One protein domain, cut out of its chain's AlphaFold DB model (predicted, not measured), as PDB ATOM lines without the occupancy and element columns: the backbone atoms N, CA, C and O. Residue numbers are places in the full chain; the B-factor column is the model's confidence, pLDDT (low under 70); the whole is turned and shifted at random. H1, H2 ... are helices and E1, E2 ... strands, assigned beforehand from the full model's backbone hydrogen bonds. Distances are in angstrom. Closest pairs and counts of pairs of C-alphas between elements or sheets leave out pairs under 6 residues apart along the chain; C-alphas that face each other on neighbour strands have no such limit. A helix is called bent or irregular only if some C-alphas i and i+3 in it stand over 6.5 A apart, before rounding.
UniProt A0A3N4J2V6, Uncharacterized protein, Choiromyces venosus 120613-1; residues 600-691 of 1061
ATOM      1  N   GLY A 600     -48.685  43.506  40.198       93.19
ATOM      2  CA  GLY A 600     -48.690  42.387  39.254       93.19
ATOM      3  C   GLY A 600     -50.087  41.947  38.800       93.19
ATOM      4  O   GLY A 600     -50.235  41.521  37.657       93.19
ATOM      5  N   GLU A 601     -51.107  42.077  39.655       94.06
ATOM      6  CA  GLU A 601     -52.513  41.836  39.295       94.06
ATOM      7  C   GLU A 601     -53.080  43.012  38.473       94.06
ATOM      8  O   GLU A 601     -53.706  42.780  37.441       94.06
ATOM      9  N   LEU A 602     -52.798  44.261  38.868       94.38
ATOM     10  CA  LEU A 602     -53.220  45.482  38.161       94.38
ATOM     11  C   LEU A 602     -52.686  45.541  36.720       94.38
ATOM     12  O   LEU A 602     -53.440  45.803  35.785       94.38
ATOM     13  N   LEU A 603     -51.396  45.249  36.531       95.75
ATOM     14  CA  LEU A 603     -50.727  45.302  35.226       95.75
ATOM     15  C   LEU A 603     -50.797  43.979  34.439       95.75
ATOM     16  O   LEU A 603     -50.159  43.854  33.394       95.75
ATOM     17  N   ASN A 604     -51.560  42.988  34.922       96.19
ATOM     18  CA  ASN A 604     -51.696  41.654  34.316       96.19
ATOM     19  C   ASN A 604     -50.335  41.004  33.968       96.19
ATOM     20  O   ASN A 604     -50.130  40.473  32.870       96.19
ATOM     21  N   LEU A 605     -49.376  41.069  34.898       96.94
ATOM     22  CA  LEU A 605     -48.021  40.559  34.688       96.94
ATOM     23  C   LEU A 605     -47.971  39.025  34.738       96.94
ATOM     24  O   LEU A 605     -48.674  38.364  35.502       96.94
ATOM     25  N   GLU A 606     -47.074  38.453  33.937       96.75
ATOM     26  CA  GLU A 606     -46.831  37.011  33.884       96.75
ATOM     27  C   GLU A 606     -46.306  36.469  35.227       96.75
ATOM     28  O   GLU A 606     -45.461  37.079  35.880       96.75
ATOM     29  N   VAL A 607     -46.752  35.278  35.635       96.75
ATOM     30  CA  VAL A 607     -46.233  34.606  36.836       96.75
ATOM     31  C   VAL A 607     -44.918  33.892  36.507       96.75
ATOM     32  O   VAL A 607     -44.894  32.702  36.203       96.75
ATOM     33  N   ILE A 608     -43.800  34.610  36.615       95.00
ATOM     34  CA  ILE A 608     -42.466  34.127  36.207       95.00
ATOM     35  C   ILE A 608     -41.784  33.182  37.221       95.00
ATOM     36  O   ILE A 608     -40.582  32.943  37.138       95.00
ATOM     37  N   GLY A 609     -42.512  32.634  38.199       93.00
ATOM     38  CA  GLY A 609     -41.928  31.773  39.232       93.00
ATOM     39  C   GLY A 609     -42.933  30.946  40.040       93.00
ATOM     40  O   GLY A 609     -44.145  31.131  39.971       93.00
ATOM     41  N   ALA A 610     -42.415  30.014  40.845       90.88
ATOM     42  CA  ALA A 610     -43.203  28.970  41.511       90.88
ATOM     43  C   ALA A 610     -44.132  29.439  42.657       90.88
ATOM     44  O   ALA A 610     -44.881  28.623  43.196       90.88
ATOM     45  N   ARG A 611     -44.092  30.716  43.062       90.94
ATOM     46  CA  ARG A 611     -44.898  31.284  44.159       90.94
ATOM     47  C   ARG A 611     -45.896  32.325  43.620       90.94
ATOM     48  O   ARG A 611     -45.655  33.513  43.810       90.94
ATOM     49  N   PRO A 612     -47.018  31.937  42.980       90.00
ATOM     50  CA  PRO A 612     -47.926  32.873  42.295       90.00
ATOM     51  C   PRO A 612     -48.460  34.015  43.173       90.00
ATOM     52  O   PRO A 612     -48.665  35.112  42.676       90.00
ATOM     53  N   LYS A 613     -48.635  33.782  44.482       91.88
ATOM     54  CA  LYS A 613     -49.078  34.802  45.450       91.88
ATOM     55  C   LYS A 613     -47.969  35.761  45.916       91.88
ATOM     56  O   LYS A 613     -48.266  36.727  46.608       91.88
ATOM     57  N   ALA A 614     -46.701  35.485  45.610       93.62
ATOM     58  CA  ALA A 614     -45.580  36.347  45.971       93.62
ATOM     59  C   ALA A 614     -45.284  37.307  44.815       93.62
ATOM     60  O   ALA A 614     -44.970  36.866  43.710       93.62
ATOM     61  N   THR A 615     -45.379  38.608  45.084       95.81
ATOM     62  CA  THR A 615     -44.989  39.672  44.151       95.81
ATOM     63  C   THR A 615     -43.600  40.170  44.542       95.81
ATOM     64  O   THR A 615     -43.347  40.416  45.723       95.81
ATOM     65  N   CYS A 616     -42.678  40.306  43.587       96.94
ATOM     66  CA  CYS A 616     -41.352  40.843  43.882       96.94
ATOM     67  C   CYS A 616     -41.427  42.359  44.112       96.94
ATOM     68  O   CYS A 616     -41.832  43.093  43.218       96.94
ATOM     69  N   SER A 617     -40.972  42.841  45.268       95.75
ATOM     70  CA  SER A 617     -40.975  44.269  45.625       95.75
ATOM     71  C   SER A 617     -40.052  45.157  44.780       95.75
ATOM     72  O   SER A 617     -40.099  46.372  44.924       95.75
ATOM     73  N   THR A 618     -39.198  44.577  43.928       96.25
ATOM     74  CA  THR A 618     -38.213  45.325  43.122       96.25
ATOM     75  C   THR A 618     -38.535  45.339  41.634       96.25
ATOM     76  O   THR A 618     -38.220  46.312  40.972       96.25
ATOM     77  N   CYS A 619     -39.145  44.280  41.088       97.31
ATOM     78  CA  CYS A 619     -39.532  44.227  39.670       97.31
ATOM     79  C   CYS A 619     -41.041  44.058  39.450       97.31
ATOM     80  O   CYS A 619     -41.466  43.921  38.311       97.31
ATOM     81  N   PHE A 620     -41.842  44.013  40.518       97.50
ATOM     82  CA  PHE A 620     -43.310  43.926  40.526       97.50
ATOM     83  C   PHE A 620     -43.942  42.692  39.855       97.50
ATOM     84  O   PHE A 620     -45.139  42.460  40.006       97.50
ATOM     85  N   TYR A 621     -43.150  41.826  39.219       97.62
ATOM     86  CA  TYR A 621     -43.611  40.551  38.674       97.62
ATOM     87  C   TYR A 621     -44.022  39.550  39.778       97.62
ATOM     88  O   TYR A 621     -43.272  39.355  40.748       97.62
ATOM     89  N   PRO A 622     -45.170  38.859  39.630       96.94
ATOM     90  CA  PRO A 622     -45.574  37.768  40.510       96.94
ATOM     91  C   PRO A 622     -44.745  36.489  40.289       96.94
ATOM     92  O   PRO A 622     -43.991  36.346  39.325       96.94
ATOM     93  N   GLY A 623     -44.868  35.531  41.208       96.38
ATOM     94  CA  GLY A 623     -44.218  34.218  41.133       96.38
ATOM     95  C   GLY A 623     -42.948  34.058  41.975       96.38
ATOM     96  O   GLY A 623     -42.499  32.927  42.183       96.38
ATOM     97  N   HIS A 624     -42.342  35.141  42.468       96.75
ATOM     98  CA  HIS A 624     -41.013  35.098  43.091       96.75
ATOM     99  C   HIS A 624     -40.774  36.251  44.087       96.75
ATOM    100  O   HIS A 624     -41.624  37.114  44.284       96.75
ATOM    101  N   THR A 625     -39.613  36.247  44.747       93.69
ATOM    102  CA  THR A 625     -39.198  37.258  45.740       93.69
ATOM    103  C   THR A 625     -37.908  37.961  45.312       93.69
ATOM    104  O   THR A 625     -37.153  37.418  44.508       93.69
ATOM    105  N   PHE A 626     -37.605  39.131  45.890       87.75
ATOM    106  CA  PHE A 626     -36.357  39.887  45.653       87.75
ATOM    107  C   PHE A 626     -35.077  39.030  45.743       87.75
ATOM    108  O   PHE A 626     -34.206  39.122  44.882       87.75
ATOM    109  N   LEU A 627     -35.001  38.122  46.724       88.38
ATOM    110  CA  LEU A 627     -33.861  37.209  46.916       88.38
ATOM    111  C   LEU A 627     -33.632  36.248  45.730       88.38
ATOM    112  O   LEU A 627     -32.553  35.677  45.584       88.38
ATOM    113  N   SER A 628     -34.628  36.068  44.861       90.75
ATOM    114  CA  SER A 628     -34.586  35.149  43.720       90.75
ATOM    115  C   SER A 628     -33.853  35.761  42.514       90.75
ATOM    116  O   SER A 628     -34.410  35.799  41.417       90.75
ATOM    117  N   LYS A 629     -32.605  36.234  42.681       89.50
ATOM    118  CA  LYS A 629     -31.829  36.947  41.631       89.50
ATOM    119  C   LYS A 629     -31.657  36.177  40.308       89.50
ATOM    120  O   LYS A 629     -31.400  36.786  39.281       89.50
ATOM    121  N   VAL A 630     -31.823  34.851  40.319       93.69
ATOM    122  CA  VAL A 630     -31.799  33.988  39.117       93.69
ATOM    123  C   VAL A 630     -33.091  34.094  38.287       93.69
ATOM    124  O   VAL A 630     -33.072  33.813  37.096       93.69
ATOM    125  N   ILE A 631     -34.211  34.500  38.891       95.75
ATOM    126  CA  ILE A 631     -35.547  34.560  38.264       95.75
ATOM    127  C   ILE A 631     -36.020  36.012  38.082       95.75
ATOM    128  O   ILE A 631     -36.683  36.325  37.101       95.75
ATOM    129  N   CYS A 632     -35.666  36.897  39.017       97.44
ATOM    130  CA  CYS A 632     -36.021  38.314  38.998       97.44
ATOM    131  C   CYS A 632     -35.372  39.041  37.802       97.44
ATOM    132  O   CYS A 632     -34.143  39.110  37.776       97.44
ATOM    133  N   PRO A 633     -36.135  39.642  36.862       97.50
ATOM    134  CA  PRO A 633     -35.571  40.357  35.713       97.50
ATOM    135  C   PRO A 633     -34.639  41.501  36.128       97.50
ATOM    136  O   PRO A 633     -33.535  41.616  35.602       97.50
ATOM    137  N   PHE A 634     -35.017  42.260  37.164       97.38
ATOM    138  CA  PHE A 634     -34.152  43.275  37.777       97.38
ATOM    139  C   PHE A 634     -32.846  42.652  38.289       97.38
ATOM    140  O   PHE A 634     -31.770  43.149  37.988       97.38
ATOM    141  N   GLY A 635     -32.917  41.525  39.007       96.25
ATOM    142  CA  GLY A 635     -31.738  40.824  39.531       96.25
ATOM    143  C   GLY A 635     -30.835  40.221  38.448       96.25
ATOM    144  O   GLY A 635     -29.620  40.146  38.639       96.25
ATOM    145  N   GLN A 636     -31.391  39.832  37.297       96.31
ATOM    146  CA  GLN A 636     -30.609  39.387  36.143       96.31
ATOM    147  C   GLN A 636     -29.873  40.561  35.478       96.31
ATOM    148  O   GLN A 636     -28.660  40.462  35.271       96.31
ATOM    149  N   ILE A 637     -30.566  41.677  35.216       96.50
ATOM    150  CA  ILE A 637     -29.977  42.885  34.613       96.50
ATOM    151  C   ILE A 637     -28.949  43.518  35.565       96.50
ATOM    152  O   ILE A 637     -27.821  43.754  35.151       96.50
ATOM    153  N   GLU A 638     -29.257  43.680  36.856       96.62
ATOM    154  CA  GLU A 638     -28.320  44.126  37.904       96.62
ATOM    155  C   GLU A 638     -27.060  43.241  37.939       96.62
ATOM    156  O   GLU A 638     -25.930  43.736  37.945       96.62
ATOM    157  N   SER A 639     -27.228  41.914  37.879       94.94
ATOM    158  CA  SER A 639     -26.099  40.984  37.833       94.94
ATOM    159  C   SER A 639     -25.270  41.111  36.548       94.94
ATOM    160  O   SER A 639     -24.065  40.852  36.578       94.94
ATOM    161  N   ALA A 640     -25.878  41.481  35.421       93.88
ATOM    162  CA  ALA A 640     -25.188  41.686  34.150       93.88
ATOM    163  C   ALA A 640     -24.478  43.049  34.084       93.88
ATOM    164  O   ALA A 640     -23.311  43.091  33.697       93.88
ATOM    165  N   VAL A 641     -25.117  44.119  34.571       95.25
ATOM    166  CA  VAL A 641     -24.522  45.444  34.814       95.25
ATOM    167  C   VAL A 641     -23.267  45.310  35.678       95.25
ATOM    168  O   VAL A 641     -22.186  45.723  35.257       95.25
ATOM    169  N   ALA A 642     -23.363  44.637  36.829       94.50
ATOM    170  CA  ALA A 642     -22.220  44.420  37.715       94.50
ATOM    171  C   ALA A 642     -21.093  43.610  37.039       94.50
ATOM    172  O   ALA A 642     -19.914  43.943  37.170       94.50
ATOM    173  N   LYS A 643     -21.423  42.566  36.262       93.44
ATOM    174  CA  LYS A 643     -20.422  41.801  35.489       93.44
ATOM    175  C   LYS A 643     -19.716  42.686  34.460       93.44
ATOM    176  O   LYS A 643     -18.485  42.686  34.436       93.44
ATOM    177  N   ALA A 644     -20.469  43.458  33.676       91.75
ATOM    178  CA  ALA A 644     -19.935  44.372  32.671       91.75
ATOM    179  C   ALA A 644     -19.017  45.438  33.295       91.75
ATOM    180  O   ALA A 644     -17.886  45.601  32.837       91.75
ATOM    181  N   GLN A 645     -19.439  46.072  34.396       93.12
ATOM    182  CA  GLN A 645     -18.628  47.034  35.156       93.12
ATOM    183  C   GLN A 645     -17.309  46.431  35.671       93.12
ATOM    184  O   GLN A 645     -16.276  47.092  35.629       93.12
ATOM    185  N   THR A 646     -17.299  45.166  36.119       93.19
ATOM    186  CA  THR A 646     -16.053  44.516  36.581       93.19
ATOM    187  C   THR A 646     -15.073  44.144  35.462       93.19
ATOM    188  O   THR A 646     -13.987  43.646  35.761       93.19
ATOM    189  N   GLY A 647     -15.441  44.300  34.183       87.12
ATOM    190  CA  GLY A 647     -14.604  43.940  33.029       87.12
ATOM    191  C   GLY A 647     -14.291  42.442  32.887       87.12
ATOM    192  O   GLY A 647     -13.627  42.033  31.933       87.12
ATOM    193  N   LYS A 648     -14.767  41.595  33.811       81.81
ATOM    194  CA  LYS A 648     -14.629  40.137  33.747       81.81
ATOM    195  C   LYS A 648     -15.423  39.646  32.547       81.81
ATOM    196  O   LYS A 648     -16.607  39.945  32.455       81.81
ATOM    197  N   SER A 649     -14.765  38.914  31.645       61.06
ATOM    198  CA  SER A 649     -15.247  38.586  30.296       61.06
ATOM    199  C   SER A 649     -16.679  38.041  30.275       61.06
ATOM    200  O   SER A 649     -16.903  36.828  30.365       61.06
ATOM    201  N   TRP A 650     -17.652  38.939  30.143       70.44
ATOM    202  CA  TRP A 650     -19.046  38.568  30.040       70.44
ATOM    203  C   TRP A 650     -19.292  38.118  28.606       70.44
ATOM    204  O   TRP A 650     -19.085  38.863  27.650       70.44
ATOM    205  N   LYS A 651     -19.702  36.855  28.443       77.38
ATOM    206  CA  LYS A 651     -20.429  36.482  27.229       77.38
ATOM    207  C   LYS A 651     -21.652  37.390  27.186       77.38
ATOM    208  O   LYS A 651     -22.283  37.554  28.229       77.38
ATOM    209  N   VAL A 652     -21.963  37.952  26.019       71.44
ATOM    210  CA  VAL A 652     -23.198  38.718  25.825       71.44
ATOM    211  C   VAL A 652     -24.354  37.817  26.244       71.44
ATOM    212  O   VAL A 652     -24.602  36.789  25.615       71.44
ATOM    213  N   VAL A 653     -24.969  38.156  27.374       83.25
ATOM    214  CA  VAL A 653     -26.217  37.546  27.813       83.25
ATOM    215  C   VAL A 653     -27.290  38.345  27.103       83.25
ATOM    216  O   VAL A 653     -27.374  39.556  27.300       83.25
ATOM    217  N   ASP A 654     -28.041  37.674  26.242       91.62
ATOM    218  CA  ASP A 654     -29.287  38.215  25.723       91.62
ATOM    219  C   ASP A 654     -30.230  38.416  26.916       91.62
ATOM    220  O   ASP A 654     -30.483  37.478  27.676       91.62
ATOM    221  N   LEU A 655     -30.647  39.664  27.120       95.94
ATOM    222  CA  LEU A 655     -31.554  40.097  28.179       95.94
ATOM    223  C   LEU A 655     -32.741  40.868  27.592       95.94
ATOM    224  O   LEU A 655     -33.462  41.522  28.341       95.94
ATOM    225  N   ASP A 656     -32.973  40.806  26.277       96.31
ATOM    226  CA  ASP A 656     -34.028  41.590  25.624       96.31
ATOM    227  C   ASP A 656     -35.418  41.195  26.152       96.31
ATOM    228  O   ASP A 656     -36.315  42.035  26.269       96.31
ATOM    229  N   VAL A 657     -35.575  39.939  26.583       96.25
ATOM    230  CA  VAL A 657     -36.768  39.429  27.276       96.25
ATOM    231  C   VAL A 657     -36.932  40.069  28.663       96.25
ATOM    232  O   VAL A 657     -38.023  40.521  29.011       96.25
ATOM    233  N   GLU A 658     -35.868  40.148  29.459       96.94
ATOM    234  CA  GLU A 658     -35.870  40.738  30.804       96.94
ATOM    235  C   GLU A 658     -36.037  42.261  30.765       96.94
ATOM    236  O   GLU A 658     -36.772  42.819  31.579       96.94
ATOM    237  N   ILE A 659     -35.434  42.924  29.779       97.50
ATOM    238  CA  ILE A 659     -35.607  44.353  29.499       97.50
ATOM    239  C   ILE A 659     -37.055  44.624  29.086       97.50
ATOM    240  O   ILE A 659     -37.678  45.529  29.633       97.50
ATOM    241  N   SER A 660     -37.629  43.806  28.196       97.62
ATOM    242  CA  SER A 660     -39.042  43.915  27.797       97.62
ATOM    243  C   SER A 660     -40.006  43.692  28.968       97.62
ATOM    244  O   SER A 660     -41.067  44.314  29.017       97.62
ATOM    245  N   LYS A 661     -39.644  42.829  29.929       97.56
ATOM    246  CA  LYS A 661     -40.391  42.659  31.184       97.56
ATOM    247  C   LYS A 661     -40.325  43.926  32.040       97.56
ATOM    248  O   LYS A 661     -41.369  44.428  32.439       97.56
ATOM    249  N   ILE A 662     -39.132  44.470  32.296       97.81
ATOM    250  CA  ILE A 662     -38.984  45.695  33.102       97.81
ATOM    251  C   ILE A 662     -39.665  46.900  32.437       97.81
ATOM    252  O   ILE A 662     -40.389  47.616  33.124       97.81
ATOM    253  N   ARG A 663     -39.522  47.082  31.115       98.00
ATOM    254  CA  ARG A 663     -40.212  48.149  30.366       98.00
ATOM    255  C   ARG A 663     -41.725  48.091  30.570       98.00
ATOM    256  O   ARG A 663     -42.270  49.076  31.035       98.00
ATOM    257  N   ARG A 664     -42.368  46.921  30.437       97.62
ATOM    258  CA  ARG A 664     -43.820  46.761  30.690       97.62
ATOM    259  C   ARG A 664     -44.277  47.238  32.079       97.62
ATOM    260  O   ARG A 664     -45.434  47.615  32.243       97.62
ATOM    261  N   VAL A 665     -43.406  47.188  33.086       97.69
ATOM    262  CA  VAL A 665     -43.717  47.674  34.441       97.69
ATOM    263  C   VAL A 665     -43.601  49.195  34.526       97.69
ATOM    264  O   VAL A 665     -44.438  49.816  35.170       97.69
ATOM    265  N   ILE A 666     -42.618  49.788  33.842       97.75
ATOM    266  CA  ILE A 666     -42.489  51.243  33.686       97.75
ATOM    267  C   ILE A 666     -43.676  51.776  32.866       97.75
ATOM    268  O   ILE A 666     -44.412  52.623  33.355       97.75
ATOM    269  N   ASP A 667     -43.944  51.189  31.695       97.31
ATOM    270  CA  ASP A 667     -45.073  51.515  30.807       97.31
ATOM    271  C   ASP A 667     -46.436  51.442  31.530       97.31
ATOM    272  O   ASP A 667     -47.378  52.148  31.175       97.31
ATOM    273  N   GLY A 668     -46.561  50.544  32.516       97.00
ATOM    274  CA  GLY A 668     -47.799  50.296  33.256       97.00
ATOM    275  C   GLY A 668     -47.989  51.138  34.522       97.00
ATOM    276  O   GLY A 668     -49.130  51.377  34.911       97.00
ATOM    277  N   LEU A 669     -46.905  51.577  35.172       96.12
ATOM    278  CA  LEU A 669     -46.958  52.489  36.326       96.12
ATOM    279  C   LEU A 669     -46.859  53.971  35.921       96.12
ATOM    280  O   LEU A 669     -47.392  54.823  36.628       96.12
ATOM    281  N   GLY A 670     -46.220  54.263  34.786       96.62
ATOM    282  CA  GLY A 670     -45.806  55.604  34.371       96.62
ATOM    283  C   GLY A 670     -44.390  55.940  34.850       96.62
ATOM    284  O   GLY A 670     -43.985  55.545  35.941       96.62
ATOM    285  N   GLU A 671     -43.638  56.686  34.035       95.19
ATOM    286  CA  GLU A 671     -42.260  57.115  34.345       95.19
ATOM    287  C   GLU A 671     -42.196  58.070  35.557       95.19
ATOM    288  O   GLU A 671     -41.175  58.132  36.239       95.19
ATOM    289  N   ASP A 672     -43.303  58.757  35.868       93.88
ATOM    290  CA  ASP A 672     -43.454  59.635  37.038       93.88
ATOM    291  C   ASP A 672     -43.615  58.875  38.375       93.88
ATOM    292  O   ASP A 672     -43.526  59.476  39.447       93.88
ATOM    293  N   ASP A 673     -43.882  57.562  38.358       95.38
ATOM    294  CA  ASP A 673     -44.022  56.770  39.585       95.38
ATOM    295  C   ASP A 673     -42.642  56.532  40.214       95.38
ATOM    296  O   ASP A 673     -41.787  55.868  39.621       95.38
ATOM    297  N   GLU A 674     -42.434  57.011  41.447       91.56
ATOM    298  CA  GLU A 674     -41.171  56.892  42.194       91.56
ATOM    299  C   GLU A 674     -40.598  55.463  42.217       91.56
ATOM    300  O   GLU A 674     -39.379  55.275  42.276       91.56
ATOM    301  N   ARG A 675     -41.453  54.436  42.140       88.94
ATOM    302  CA  ARG A 675     -41.061  53.017  42.136       88.94
ATOM    303  C   ARG A 675     -40.413  52.585  40.819       88.94
ATOM    304  O   ARG A 675     -39.687  51.589  40.811       88.94
ATOM    305  N   THR A 676     -40.654  53.312  39.727       96.12
ATOM    306  CA  THR A 676     -40.051  53.066  38.409       96.12
ATOM    307  C   THR A 676     -38.689  53.728  38.235       96.12
ATOM    308  O   THR A 676     -37.899  53.209  37.454       96.12
ATOM    309  N   SER A 677     -38.356  54.772  39.005       96.19
ATOM    310  CA  SER A 677     -37.052  55.466  38.943       96.19
ATOM    311  C   SER A 677     -35.862  54.492  38.895       96.19
ATOM    312  O   SER A 677     -35.114  54.450  37.923       96.19
ATOM    313  N   ARG A 678     -35.778  53.576  39.868       95.50
ATOM    314  CA  ARG A 678     -34.741  52.528  39.945       95.50
ATOM    315  C   ARG A 678     -34.779  51.506  38.804       95.50
ATOM    316  O   ARG A 678     -33.791  50.803  38.589       95.50
ATOM    317  N   LEU A 679     -35.914  51.356  38.124       97.19
ATOM    318  CA  LEU A 679     -36.039  50.516  36.931       97.19
ATOM    319  C   LEU A 679     -35.451  51.237  35.713       97.19
ATOM    320  O   LEU A 679     -34.715  50.617  34.947       97.19
ATOM    321  N   ILE A 680     -35.736  52.535  35.582       97.75
ATOM    322  CA  ILE A 680     -35.193  53.425  34.551       97.75
ATOM    323  C   ILE A 680     -33.669  53.525  34.715       97.75
ATOM    324  O   ILE A 680     -32.955  53.125  33.797       97.75
ATOM    325  N   ASP A 681     -33.169  53.876  35.909       97.31
ATOM    326  CA  ASP A 681     -31.733  53.917  36.257       97.31
ATOM    327  C   ASP A 681     -30.985  52.646  35.807       97.31
ATOM    328  O   ASP A 681     -29.881  52.693  35.250       97.31
ATOM    329  N   LEU A 682     -31.585  51.476  36.066       97.38
ATOM    330  CA  LEU A 682     -30.992  50.180  35.753       97.38
ATOM    331  C   LEU A 682     -30.983  49.901  34.243       97.38
ATOM    332  O   LEU A 682     -29.998  49.354  33.735       97.38
ATOM    333  N   LEU A 683     -32.052  50.267  33.529       97.50
ATOM    334  CA  LEU A 683     -32.128  50.126  32.075       97.50
ATOM    335  C   LEU A 683     -31.184  51.096  31.356       97.50
ATOM    336  O   LEU A 683     -30.490  50.661  30.439       97.50
ATOM    337  N   GLU A 684     -31.081  52.354  31.790       97.00
ATOM    338  CA  GLU A 684     -30.118  53.319  31.246       97.00
ATOM    339  C   GLU A 684     -28.674  52.864  31.490       97.00
ATOM    340  O   GLU A 684     -27.858  52.821  30.563       97.00
ATOM    341  N   THR A 685     -28.360  52.428  32.715       96.38
ATOM    342  CA  THR A 685     -27.039  51.873  33.052       96.38
ATOM    343  C   THR A 685     -26.701  50.665  32.173       96.38
ATOM    344  O   THR A 685     -25.569  50.536  31.694       96.38
ATOM    345  N   TRP A 686     -27.670  49.782  31.919       95.38
ATOM    346  CA  TRP A 686     -27.495  48.659  31.001       95.38
ATOM    347  C   TRP A 686     -27.328  49.099  29.540       95.38
ATOM    348  O   TRP A 686     -26.474  48.561  28.833       95.38
ATOM    349  N   GLU A 687     -28.088  50.089  29.076       95.06
ATOM    350  CA  GLU A 687     -27.996  50.619  27.716       95.06
ATOM    351  C   GLU A 687     -26.633  51.287  27.457       95.06
ATOM    352  O   GLU A 687     -25.995  51.020  26.435       95.06
ATOM    353  N   HIS A 688     -26.099  52.051  28.414       94.31
ATOM    354  CA  HIS A 688     -24.736  52.581  28.336       94.31
ATOM    355  C   HIS A 688     -23.670  51.470  28.260       94.31
ATOM    356  O   HIS A 688     -22.763  51.539  27.424       94.31
ATOM    357  N   LEU A 689     -23.778  50.424  29.088       93.06
ATOM    358  CA  LEU A 689     -22.801  49.325  29.134       93.06
ATOM    359  C   LEU A 689     -22.871  48.402  27.907       93.06
ATOM    360  O   LEU A 689     -21.832  47.963  27.410       93.06
ATOM    361  N   SER A 690     -24.070  48.129  27.392       90.38
ATOM    362  CA  SER A 690     -24.282  47.296  26.200       90.38
ATOM    363  C   SER A 690     -23.864  48.013  24.913       90.38
ATOM    364  O   SER A 690     -23.145  47.421  24.105       90.38
ATOM    365  N   ARG A 691     -24.181  49.311  24.760       85.81
ATOM    366  CA  ARG A 691     -23.637  50.159  23.678       85.81
ATOM    367  C   ARG A 691     -22.104  50.247  23.751       85.81
ATOM    368  O   ARG A 691     -21.433  50.175  22.721       85.81
TER     369      ARG A 691
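AT A GLANCE: This is residues 600 to 691 of the 1061 residues of an uncharacterized protein of Choiromyces venosus 120613-1 (UniProt A0A3N4J2V6). Three helices touch one another: H2 and H3 fold back on each other as a helical hairpin, and H1 stands at a slant to both. Before them a lobe of loops, residues 600 to 632, holds the one short strand E1, which stays apart from the helices. The 92 printed residues have one named strand and three named helices, in the order E1, H1, H2, H3, and the class is mostly helix. The whole is compact, with a radius of gyration of the C-alphas of 13.1 A, and spans 38 by 30 by 18 A.

HOW THE PARTS SIT: The longest helix, H3, residues 674 to 691, touches H1, residues 633 to 645, at a steep tilt of 42 degrees, the same way; the closest C-alphas, of Val 641 and Trp 686, are 5.8 A apart. With residues 676 to 683 alone H3 touches H2, residues 656 to 669, at a shallow tilt of 29 degrees, opposite ways; the closest C-alphas, of Ile 666 and Thr 676, are 5.6 A apart. H1 with residues 633 to 637 alone touches residues 658 to 662 of H2, at a steep tilt of 58 degrees, opposite ways; the closest C-alphas, of Pro 633 and Glu 658, are 4.9 A apart. The helix packing is only just mostly crossed. E1, residues 611 to 615, pairs with no named strand. Every O i to N i+4 pair is within hydrogen-bond range in H1 and H2, and 12 of 14 in H3.

IN THESE COORDINATES: H3 is 26.4 A long and ends at C-alpha 691, (-23.637, 50.159, 23.678); it is only just irregular, with C-alphas 675 and 678 6.7 A apart. H2 measures 20.0 A and H1 18.2 A, from C-alpha 633 at (-35.571, 40.357, 35.713). E1 measures 8.4 A, from C-alpha 611 at (-44.898, 31.284, 44.159).

THE WHOLE: The C-alphas farthest apart, of Leu 602 and Ser 649, are 39.4 A apart. The printed part has no cut. The link from E1 to H1 is long, 17 residues; H1 to H2 is short and H2 to H3 tight. Mean pLDDT of the printed part is 93.6, with residue 649 under 70.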